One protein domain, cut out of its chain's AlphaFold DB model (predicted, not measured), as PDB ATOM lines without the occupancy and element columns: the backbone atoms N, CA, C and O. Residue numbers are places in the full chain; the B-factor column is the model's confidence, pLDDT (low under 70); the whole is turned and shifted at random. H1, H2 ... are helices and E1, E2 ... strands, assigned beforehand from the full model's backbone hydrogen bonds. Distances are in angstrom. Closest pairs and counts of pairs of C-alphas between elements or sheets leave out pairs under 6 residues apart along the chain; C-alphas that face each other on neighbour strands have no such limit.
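What this domain is: This is residues 390 to 463 of the 507 residues of an uncharacterized protein of Aphanomyces euteiches (UniProt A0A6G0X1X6). Three helices set about perpendicular to one another make a loosely joined cluster at one end, and the strand hairpin E1 and E2 with a long loop makes the other end. The loop, residues 420 to 439, swings out from E2 and comes back beside it, where residues 436 to 437 pair antiparallel with residues 417 to 418 of E2. The 74 printed residues hold three named helices and two named strands, in the order H1, E1, E2, H2, H3; the sheet E1 - E2 is antiparallel and the class is mixed, helices and strands. The whole is compact, with a radius of gyration of the C-alphas of 12.5 A, yet elongated, spanning 39 by 22 by 20 A.

How they stand to each other: H1, residues 390 to 403, touches H3, residues 451 to 461, with its residues 396 to 401 alone. The closest C-alphas, of Val 397 and Cys 455, are 5.6 A apart, and the lines are about perpendicular at 86 degrees. E1, residues 408 to 412, and E2, residues 415 to 419, form an antiparallel hairpin at 147 degrees; N 410 and O 417, 2.8 A, are within hydrogen-bond range. H2, residues 440 to 448, is close to H1 but not clearly touching: the closest C-alphas, of Phe 394 and Glu 443, are 7.2 A apart. H2 and H3 only just touch, with 3 pairs of C-alphas within 8 A, and only at the corner; the closest are those of Trp 446 and Trp 452, 4.9 A. H1 and E2 are apart. Every O i to N i+4 pair is within hydrogen-bond range in H2 and H3, and 9 of 10 in H1.

Where its parts are: H1 starts at C-alpha 390 (-32.703, -36.031, 2.743) and is 20.0 A long. E1 measures 12.7 A, E2 13.4 A and H2 12.1 A. H3 measures 15.4 A and ends at C-alpha 461 (-45.472, -50.287, 3.649).

The domain as a whole: The farthest C-alphas, of Glu 431 and Asn 463, are 40.1 A apart. The printed part has no cut, and the link E2 to H2 is long. Mean pLDDT of the printed part is 70.8; 29 residues are under 70, among them 421 to 434.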
ATOM      1  N   GLY A 390     -32.968 -35.305   3.994       49.62
ATOM      2  CA  GLY A 390     -32.703 -36.031   2.743       49.62
ATOM      3  C   GLY A 390     -31.358 -36.783   2.661       49.62
ATOM      4  O   GLY A 390     -31.113 -37.502   1.690       49.62
ATOM      5  N   ASP A 391     -30.443 -36.658   3.633       55.84
ATOM      6  CA  ASP A 391     -29.271 -37.548   3.721       55.84
ATOM      7  C   ASP A 391     -29.627 -38.946   4.215       55.84
ATOM      8  O   ASP A 391     -29.015 -39.909   3.745       55.84
ATOM      9  N   ASP A 392     -30.611 -39.087   5.102       67.38
ATOM     10  CA  ASP A 392     -30.974 -40.391   5.650       67.38
ATOM     11  C   ASP A 392     -32.057 -41.091   4.799       67.38
ATOM     12  O   ASP A 392     -32.014 -42.314   4.674       67.38
ATOM     13  N   GLU A 393     -32.923 -40.358   4.080       77.81
ATOM     14  CA  GLU A 393     -33.764 -40.910   2.991       77.81
ATOM     15  C   GLU A 393     -32.912 -41.615   1.921       77.81
ATOM     16  O   GLU A 393     -33.103 -42.799   1.628       77.81
ATOM     17  N   PHE A 394     -31.897 -40.918   1.393       85.12
ATOM     18  CA  PHE A 394     -30.978 -41.466   0.392       85.12
ATOM     19  C   PHE A 394     -30.287 -42.747   0.876       85.12
ATOM     20  O   PHE A 394     -30.119 -43.698   0.111       85.12
ATOM     21  N   HIS A 395     -29.884 -42.803   2.151       80.00
ATOM     22  CA  HIS A 395     -29.256 -43.999   2.717       80.00
ATOM     23  C   HIS A 395     -30.222 -45.185   2.830       80.00
ATOM     24  O   HIS A 395     -29.767 -46.328   2.735       80.00
ATOM     25  N   GLN A 396     -31.522 -44.935   2.998       79.19
ATOM     26  CA  GLN A 396     -32.548 -45.973   3.008       79.19
ATOM     27  C   GLN A 396     -32.825 -46.479   1.585       79.19
ATOM     28  O   GLN A 396     -32.618 -47.666   1.332       79.19
ATOM     29  N   VAL A 397     -33.141 -45.597   0.627       83.12
ATOM     30  CA  VAL A 397     -33.362 -45.966  -0.789       83.12
ATOM     31  C   VAL A 397     -32.152 -46.711  -1.369       83.12
ATOM     32  O   VAL A 397     -32.284 -47.814  -1.902       83.12
ATOM     33  N   ALA A 398     -30.936 -46.188  -1.172       82.56
ATOM     34  CA  ALA A 398     -29.714 -46.842  -1.640       82.56
ATOM     35  C   ALA A 398     -29.483 -48.224  -0.997       82.56
ATOM     36  O   ALA A 398     -28.864 -49.092  -1.615       82.56
ATOM     37  N   LYS A 399     -29.953 -48.456   0.239       78.25
ATOM     38  CA  LYS A 399     -29.888 -49.770   0.898       78.25
ATOM     39  C   LYS A 399     -30.872 -50.751   0.254       78.25
ATOM     40  O   LYS A 399     -30.456 -51.871  -0.038       78.25
ATOM     41  N   VAL A 400     -32.116 -50.337  -0.012       80.00
ATOM     42  CA  VAL A 400     -33.133 -51.173  -0.684       80.00
ATOM     43  C   VAL A 400     -32.648 -51.594  -2.070       80.00
ATOM     44  O   VAL A 400     -32.588 -52.787  -2.371       80.00
ATOM     45  N   LEU A 401     -32.187 -50.638  -2.880       80.06
ATOM     46  CA  LEU A 401     -31.702 -50.904  -4.236       80.06
ATOM     47  C   LEU A 401     -30.487 -51.845  -4.265       80.06
ATOM     48  O   LEU A 401     -30.398 -52.704  -5.144       80.06
ATOM     49  N   ILE A 402     -29.567 -51.726  -3.299       79.69
ATOM     50  CA  ILE A 402     -28.386 -52.601  -3.196       79.69
ATOM     51  C   ILE A 402     -28.745 -54.009  -2.695       79.69
ATOM     52  O   ILE A 402     -28.143 -54.980  -3.150       79.69
ATOM     53  N   MET A 403     -29.691 -54.138  -1.761       71.06
ATOM     54  CA  MET A 403     -30.039 -55.430  -1.156       71.06
ATOM     55  C   MET A 403     -31.060 -56.234  -1.973       71.06
ATOM     56  O   MET A 403     -30.908 -57.447  -2.074       71.06
ATOM     57  N   HIS A 404     -32.061 -55.577  -2.568       67.50
ATOM     58  CA  HIS A 404     -33.216 -56.240  -3.191       67.50
ATOM     59  C   HIS A 404     -33.265 -56.066  -4.717       67.50
ATOM     60  O   HIS A 404     -33.592 -57.012  -5.424       67.50
ATOM     61  N   ARG A 405     -32.870 -54.899  -5.253       69.38
ATOM     62  CA  ARG A 405     -32.805 -54.654  -6.712       69.38
ATOM     63  C   ARG A 405     -31.400 -54.860  -7.311       69.38
ATOM     64  O   ARG A 405     -31.167 -54.501  -8.458       69.38
ATOM     65  N   GLY A 406     -30.456 -55.445  -6.565       69.50
ATOM     66  CA  GLY A 406     -29.157 -55.927  -7.069       69.50
ATOM     67  C   GLY A 406     -28.088 -54.872  -7.405       69.50
ATOM     68  O   GLY A 406     -27.046 -55.230  -7.970       69.50
ATOM     69  N   TRP A 407     -28.307 -53.595  -7.071       83.69
ATOM     70  CA  TRP A 407     -27.331 -52.518  -7.287       83.69
ATOM     71  C   TRP A 407     -26.046 -52.735  -6.473       83.69
ATOM     72  O   TRP A 407     -26.026 -53.436  -5.461       83.69
ATOM     73  N   ARG A 408     -24.935 -52.106  -6.876       74.69
ATOM     74  CA  ARG A 408     -23.659 -52.196  -6.141       74.69
ATOM     75  C   ARG A 408     -23.034 -50.827  -5.916       74.69
ATOM     76  O   ARG A 408     -22.998 -50.005  -6.822       74.69
ATOM     77  N   ARG A 409     -22.464 -50.604  -4.724       81.38
ATOM     78  CA  ARG A 409     -21.636 -49.420  -4.427       81.38
ATOM     79  C   ARG A 409     -20.147 -49.760  -4.411       81.38
ATOM     80  O   ARG A 409     -19.734 -50.734  -3.784       81.38
ATOM     81  N   ARG A 410     -19.330 -48.919  -5.043       72.25
ATOM     82  CA  ARG A 410     -17.859 -48.934  -4.987       72.25
ATOM     83  C   ARG A 410     -17.353 -47.675  -4.286       72.25
ATOM     84  O   ARG A 410     -17.980 -46.624  -4.378       72.25
ATOM     85  N   ARG A 411     -16.210 -47.765  -3.601       64.94
ATOM     86  CA  ARG A 411     -15.516 -46.606  -3.017       64.94
ATOM     87  C   ARG A 411     -14.391 -46.181  -3.961       64.94
ATOM     88  O   ARG A 411     -13.420 -46.917  -4.104       64.94
ATOM     89  N   GLY A 412     -14.550 -45.035  -4.614       62.75
ATOM     90  CA  GLY A 412     -13.564 -44.439  -5.516       62.75
ATOM     91  C   GLY A 412     -12.829 -43.242  -4.891       62.75
ATOM     92  O   GLY A 412     -13.138 -42.847  -3.763       62.75
ATOM     93  N   PRO A 413     -11.883 -42.619  -5.621       51.19
ATOM     94  CA  PRO A 413     -11.070 -41.510  -5.105       51.19
ATOM     95  C   PRO A 413     -11.866 -40.254  -4.719       51.19
ATOM     96  O   PRO A 413     -11.413 -39.484  -3.881       51.19
ATOM     97  N   ARG A 414     -13.048 -40.048  -5.320       52.50
ATOM     98  CA  ARG A 414     -13.923 -38.881  -5.094       52.50
ATOM     99  C   ARG A 414     -15.169 -39.184  -4.242       52.50
ATOM    100  O   ARG A 414     -16.040 -38.334  -4.135       52.50
ATOM    101  N   GLY A 415     -15.276 -40.379  -3.648       67.38
ATOM    102  CA  GLY A 415     -16.428 -40.777  -2.827       67.38
ATOM    103  C   GLY A 415     -17.017 -42.134  -3.213       67.38
ATOM    104  O   GLY A 415     -16.306 -43.028  -3.675       67.38
ATOM    105  N   TRP A 416     -18.320 -42.313  -2.995       77.88
ATOM    106  CA  TRP A 416     -19.041 -43.509  -3.442       77.88
ATOM    107  C   TRP A 416     -19.418 -43.409  -4.924       77.88
ATOM    108  O   TRP A 416     -19.552 -42.325  -5.491       77.88
ATOM    109  N   SER A 417     -19.554 -44.555  -5.579       81.81
ATOM    110  CA  SER A 417     -20.099 -44.666  -6.932       81.81
ATOM    111  C   SER A 417     -21.050 -45.852  -6.995       81.81
ATOM    112  O   SER A 417     -20.757 -46.900  -6.416       81.81
ATOM    113  N   TYR A 418     -22.175 -45.673  -7.674       84.12
ATOM    114  CA  TYR A 418     -23.285 -46.612  -7.728       84.12
ATOM    115  C   TYR A 418     -23.365 -47.217  -9.128       84.12
ATOM    116  O   TYR A 418     -23.387 -46.509 -10.133       84.12
ATOM    117  N   CYS A 419     -23.351 -48.544  -9.185       80.12
ATOM    118  CA  CYS A 419     -23.371 -49.330 -10.409       80.12
ATOM    119  C   CYS A 419     -24.712 -50.073 -10.511       80.12
ATOM    120  O   CYS A 419     -25.102 -50.718  -9.523       80.12
ATOM    121  N   PRO A 420     -25.383 -50.049 -11.677       76.81
ATOM    122  CA  PRO A 420     -26.582 -50.844 -11.908       76.81
ATOM    123  C   PRO A 420     -26.270 -52.356 -11.873       76.81
ATOM    124  O   PRO A 420     -25.103 -52.759 -11.997       76.81
ATOM    125  N   PRO A 421     -27.288 -53.224 -11.714       67.81
ATOM    126  CA  PRO A 421     -27.094 -54.653 -11.426       67.81
ATOM    127  C   PRO A 421     -26.305 -55.419 -12.497       67.81
ATOM    128  O   PRO A 421     -25.606 -56.388 -12.183       67.81
ATOM    129  N   SER A 422     -26.378 -54.947 -13.744       58.22
ATOM    130  CA  SER A 422     -25.720 -55.486 -14.938       58.22
ATOM    131  C   SER A 422     -24.186 -55.416 -14.915       58.22
ATOM    132  O   SER A 422     -23.539 -56.232 -15.568       58.22
ATOM    133  N   HIS A 423     -23.567 -54.509 -14.147       53.31
ATOM    134  CA  HIS A 423     -22.108 -54.325 -14.164       53.31
ATOM    135  C   HIS A 423     -21.380 -55.295 -13.214       53.31
ATOM    136  O   HIS A 423     -21.349 -55.088 -11.993       53.31
ATOM    137  N   LYS A 424     -20.745 -56.350 -13.740       49.81
ATOM    138  CA  LYS A 424     -19.977 -57.337 -12.946       49.81
ATOM    139  C   LYS A 424     -18.688 -56.754 -12.337       49.81
ATOM    140  O   LYS A 424     -18.366 -55.573 -12.487       49.81
ATOM    141  N   HIS A 425     -17.959 -57.568 -11.568       37.19
ATOM    142  CA  HIS A 425     -16.777 -57.121 -10.831       37.19
ATOM    143  C   HIS A 425     -15.452 -57.419 -11.552       37.19
ATOM    144  O   HIS A 425     -14.889 -58.494 -11.382       37.19
ATOM    145  N   GLY A 426     -14.888 -56.413 -12.230       45.38
ATOM    146  CA  GLY A 426     -13.522 -56.454 -12.782       45.38
ATOM    147  C   GLY A 426     -13.463 -56.275 -14.299       45.38
ATOM    148  O   GLY A 426     -12.422 -55.897 -14.821       45.38
ATOM    149  N   GLU A 427     -14.590 -56.468 -14.980       43.22
ATOM    150  CA  GLU A 427     -14.798 -56.038 -16.363       43.22
ATOM    151  C   GLU A 427     -14.689 -54.501 -16.455       43.22
ATOM    152  O   GLU A 427     -15.122 -53.790 -15.538       43.22
ATOM    153  N   MET A 428     -14.110 -53.989 -17.548       37.94
ATOM    154  CA  MET A 428     -14.225 -52.568 -17.895       37.94
ATOM    155  C   MET A 428     -15.695 -52.234 -18.198       37.94
ATOM    156  O   MET A 428     -16.416 -53.109 -18.685       37.94
ATOM    157  N   PRO A 429     -16.154 -50.994 -17.950       41.16
ATOM    158  CA  PRO A 429     -17.479 -50.582 -18.388       41.16
ATOM    159  C   PRO A 429     -17.568 -50.701 -19.912       41.16
ATOM    160  O   PRO A 429     -16.735 -50.145 -20.626       41.16
ATOM    161  N   LEU A 430     -18.590 -51.403 -20.405       44.94
ATOM    162  CA  LEU A 430     -19.055 -51.210 -21.777       44.94
ATOM    163  C   LEU A 430     -19.494 -49.743 -21.908       44.94
ATOM    164  O   LEU A 430     -20.083 -49.209 -20.965       44.94
ATOM    165  N   GLU A 431     -19.236 -49.107 -23.052       40.88
ATOM    166  CA  GLU A 431     -19.338 -47.641 -23.228       40.88
ATOM    167  C   GLU A 431     -20.716 -47.041 -22.881       40.88
ATOM    168  O   GLU A 431     -20.812 -45.853 -22.588       40.88
ATOM    169  N   ASN A 432     -21.762 -47.872 -22.826       46.56
ATOM    170  CA  ASN A 432     -23.146 -47.485 -22.546       46.56
ATOM    171  C   ASN A 432     -23.645 -47.856 -21.125       46.56
ATOM    172  O   ASN A 432     -24.850 -47.830 -20.875       46.56
ATOM    173  N   VAL A 433     -22.771 -48.248 -20.185       54.81
ATOM    174  CA  VAL A 433     -23.169 -48.605 -18.805       54.81
ATOM    175  C   VAL A 433     -22.889 -47.454 -17.835       54.81
ATOM    176  O   VAL A 433     -21.798 -47.337 -17.280       54.81
ATOM    177  N   ASN A 434     -23.913 -46.634 -17.587       66.12
ATOM    178  CA  ASN A 434     -23.835 -45.490 -16.675       66.12
ATOM    179  C   ASN A 434     -23.447 -45.915 -15.244       66.12
ATOM    180  O   ASN A 434     -24.170 -46.653 -14.570       66.12
ATOM    181  N   ILE A 435     -22.301 -45.415 -14.769       75.00
ATOM    182  CA  ILE A 435     -21.860 -45.513 -13.373       75.00
ATOM    183  C   ILE A 435     -22.058 -44.146 -12.722       75.00
ATOM    184  O   ILE A 435     -21.434 -43.160 -13.109       75.00
ATOM    185  N   PHE A 436     -22.899 -44.090 -11.697       81.31
ATOM    186  CA  PHE A 436     -23.286 -42.838 -11.057       81.31
ATOM    187  C   PHE A 436     -22.273 -42.480  -9.967       81.31
ATOM    188  O   PHE A 436     -22.151 -43.174  -8.955       81.31
ATOM    189  N   HIS A 437     -21.494 -41.423 -10.188       80.06
ATOM    190  CA  HIS A 437     -20.466 -40.961  -9.256       80.06
ATOM    191  C   HIS A 437     -21.029 -39.908  -8.289       80.06
ATOM    192  O   HIS A 437     -21.565 -38.897  -8.729       80.06
ATOM    193  N   GLY A 438     -20.856 -40.113  -6.981       78.88
ATOM    194  CA  GLY A 438     -21.438 -39.247  -5.948       78.88
ATOM    195  C   GLY A 438     -22.832 -39.697  -5.499       78.88
ATOM    196  O   GLY A 438     -23.322 -40.746  -5.920       78.88
ATOM    197  N   LYS A 439     -23.446 -38.918  -4.600       82.25
ATOM    198  CA  LYS A 439     -24.827 -39.137  -4.142       82.25
ATOM    199  C   LYS A 439     -25.808 -38.550  -5.157       82.25
ATOM    200  O   LYS A 439     -26.722 -39.240  -5.594       82.25
ATOM    201  N   GLU A 440     -25.573 -37.306  -5.561       81.94
ATOM    202  CA  GLU A 440     -26.492 -36.488  -6.353       81.94
ATOM    203  C   GLU A 440     -26.809 -37.143  -7.705       81.94
ATOM    204  O   GLU A 440     -27.970 -37.224  -8.093       81.94
ATOM    205  N   ALA A 441     -25.795 -37.689  -8.384       81.25
ATOM    206  CA  ALA A 441     -25.965 -38.363  -9.672       81.25
ATOM    207  C   ALA A 441     -26.784 -39.665  -9.580       81.25
ATOM    208  O   ALA A 441     -27.501 -40.001 -10.517       81.25
ATOM    209  N   ALA A 442     -26.680 -40.403  -8.469       84.50
ATOM    210  CA  ALA A 442     -27.470 -41.615  -8.252       84.50
ATOM    211  C   ALA A 442     -28.913 -41.268  -7.854       84.50
ATOM    212  O   ALA A 442     -29.855 -41.865  -8.363       84.50
ATOM    213  N   GLU A 443     -29.084 -40.258  -6.999       88.75
ATOM    214  CA  GLU A 443     -30.388 -39.750  -6.568       88.75
ATOM    215  C   GLU A 443     -31.214 -39.189  -7.732       88.75
ATOM    216  O   GLU A 443     -32.378 -39.561  -7.876       88.75
ATOM    217  N   ALA A 444     -30.618 -38.352  -8.589       84.69
ATOM    218  CA  ALA A 444     -31.284 -37.828  -9.783       84.69
ATOM    219  C   ALA A 444     -31.774 -38.961 -10.699       84.69
ATOM    220  O   ALA A 444     -32.943 -38.975 -11.072       84.69
ATOM    221  N   HIS A 445     -30.923 -39.947 -10.988       84.00
ATOM    222  CA  HIS A 445     -31.282 -41.070 -11.852       84.00
ATOM    223  C   HIS A 445     -32.368 -41.983 -11.256       84.00
ATOM    224  O   HIS A 445     -33.266 -42.429 -11.969       84.00
ATOM    225  N   TRP A 446     -32.334 -42.265  -9.950       89.00
ATOM    226  CA  TRP A 446     -33.385 -43.071  -9.312       89.00
ATOM    227  C   TRP A 446     -34.726 -42.330  -9.245       89.00
ATOM    228  O   TRP A 446     -35.768 -42.975  -9.315       89.00
ATOM    229  N   LYS A 447     -34.720 -40.994  -9.146       87.75
ATOM    230  CA  LYS A 447     -35.936 -40.169  -9.237       87.75
ATOM    231  C   LYS A 447     -36.471 -40.104 -10.672       87.75
ATOM    232  O   LYS A 447     -37.667 -40.267 -10.873       87.75
ATOM    233  N   GLU A 448     -35.590 -39.955 -11.660       82.69
ATOM    234  CA  GLU A 448     -35.921 -39.984 -13.095       82.69
ATOM    235  C   GLU A 448     -36.516 -41.330 -13.545       82.69
ATOM    236  O   GLU A 448     -37.465 -41.360 -14.320       82.69
ATOM    237  N   THR A 449     -35.998 -42.449 -13.030       81.00
ATOM    238  CA  THR A 449     -36.460 -43.807 -13.388       81.00
ATOM    239  C   THR A 449     -37.552 -44.369 -12.471       81.00
ATOM    240  O   THR A 449     -37.807 -45.568 -12.512       81.00
ATOM    241  N   GLY A 450     -38.174 -43.554 -11.611       83.19
ATOM    242  CA  GLY A 450     -39.235 -43.977 -10.679       83.19
ATOM    243  C   GLY A 450     -38.776 -44.851  -9.497       83.19
ATOM    244  O   GLY A 450     -39.397 -44.808  -8.437       83.19
ATOM    245  N   LEU A 451     -37.642 -45.551  -9.622       82.62
ATOM    246  CA  LEU A 451     -37.043 -46.437  -8.611       82.62
ATOM    247  C   LEU A 451     -36.908 -45.818  -7.208       82.62
ATOM    248  O   LEU A 451     -36.906 -46.547  -6.217       82.62
ATOM    249  N   TRP A 452     -36.756 -44.495  -7.107       88.06
ATOM    250  CA  TRP A 452     -36.758 -43.782  -5.828       88.06
ATOM    251  C   TRP A 452     -38.105 -43.907  -5.117       88.06
ATOM    252  O   TRP A 452     -38.139 -44.235  -3.934       88.06
ATOM    253  N   GLN A 453     -39.195 -43.666  -5.846       83.44
ATOM    254  CA  GLN A 453     -40.552 -43.661  -5.317       83.44
ATOM    255  C   GLN A 453     -40.974 -45.073  -4.897       83.44
ATOM    256  O   GLN A 453     -41.339 -45.257  -3.740       83.44
ATOM    257  N   GLU A 454     -40.739 -46.078  -5.754       81.31
ATOM    258  CA  GLU A 454     -40.955 -47.501  -5.425       81.31
ATOM    259  C   GLU A 454     -40.255 -47.920  -4.119       81.31
ATOM    260  O   GLU A 454     -40.764 -48.733  -3.348       81.31
ATOM    261  N   CYS A 455     -39.052 -47.390  -3.865       81.81
ATOM    262  CA  CYS A 455     -38.305 -47.708  -2.651       81.81
ATOM    263  C   CYS A 455     -38.835 -46.975  -1.415       81.81
ATOM    264  O   CYS A 455     -38.748 -47.538  -0.328       81.81
ATOM    265  N   ILE A 456     -39.345 -45.747  -1.551       81.88
ATOM    266  CA  ILE A 456     -39.963 -44.998  -0.446       81.88
ATOM    267  C   ILE A 456     -41.310 -45.621  -0.063       81.88
ATOM    268  O   ILE A 456     -41.566 -45.818   1.121       81.88
ATOM    269  N   GLU A 457     -42.126 -46.004  -1.045       78.62
ATOM    270  CA  GLU A 457     -43.405 -46.692  -0.826       78.62
ATOM    271  C   GLU A 457     -43.183 -48.026  -0.100       78.62
ATOM    272  O   GLU A 457     -43.708 -48.210   0.997       78.62
ATOM    273  N   TRP A 458     -42.259 -48.868  -0.580       75.38
ATOM    274  CA  TRP A 458     -41.884 -50.109   0.113       75.38
ATOM    275  C   TRP A 458     -41.330 -49.893   1.536       75.38
ATOM    276  O   TRP A 458     -41.556 -50.716   2.424       75.38
ATOM    277  N   LEU A 459     -40.603 -48.795   1.783       73.12
ATOM    278  CA  LEU A 459     -40.100 -48.446   3.122       73.12
ATOM    279  C   LEU A 459     -41.213 -47.995   4.081       73.12
ATOM    280  O   LEU A 459     -41.053 -48.146   5.292       73.12
ATOM    281  N   HIS A 460     -42.313 -47.442   3.567       69.56
ATOM    282  CA  HIS A 460     -43.479 -47.058   4.362       69.56
ATOM    283  C   HIS A 460     -44.434 -48.239   4.590       69.56
ATOM    284  O   HIS A 460     -44.934 -48.412   5.703       69.56
ATOM    285  N   GLU A 461     -44.646 -49.078   3.574       61.97
ATOM    286  CA  GLU A 461     -45.472 -50.287   3.649       61.97
ATOM    287  C   GLU A 461     -44.840 -51.349   4.554       61.97
ATOM    288  O   GLU A 461     -45.489 -51.832   5.478       61.97
ATOM    289  N   GLY A 462     -43.543 -51.635   4.379       52.72
ATOM    290  CA  GLY A 462     -42.794 -52.656   5.126       52.72
ATOM    291  C   GLY A 462     -42.606 -52.393   6.628       52.72
ATOM    292  O   GLY A 462     -41.851 -53.109   7.286       52.72
ATOM    293  N   ASN A 463     -43.271 -51.372   7.176       47.12
ATOM    294  CA  ASN A 463     -43.409 -51.143   8.613       47.12
ATOM    295  C   ASN A 463     -44.660 -51.846   9.200       47.12
ATOM    296  O   ASN A 463     -44.794 -51.912  10.419       47.12
TER     297      ASN A 463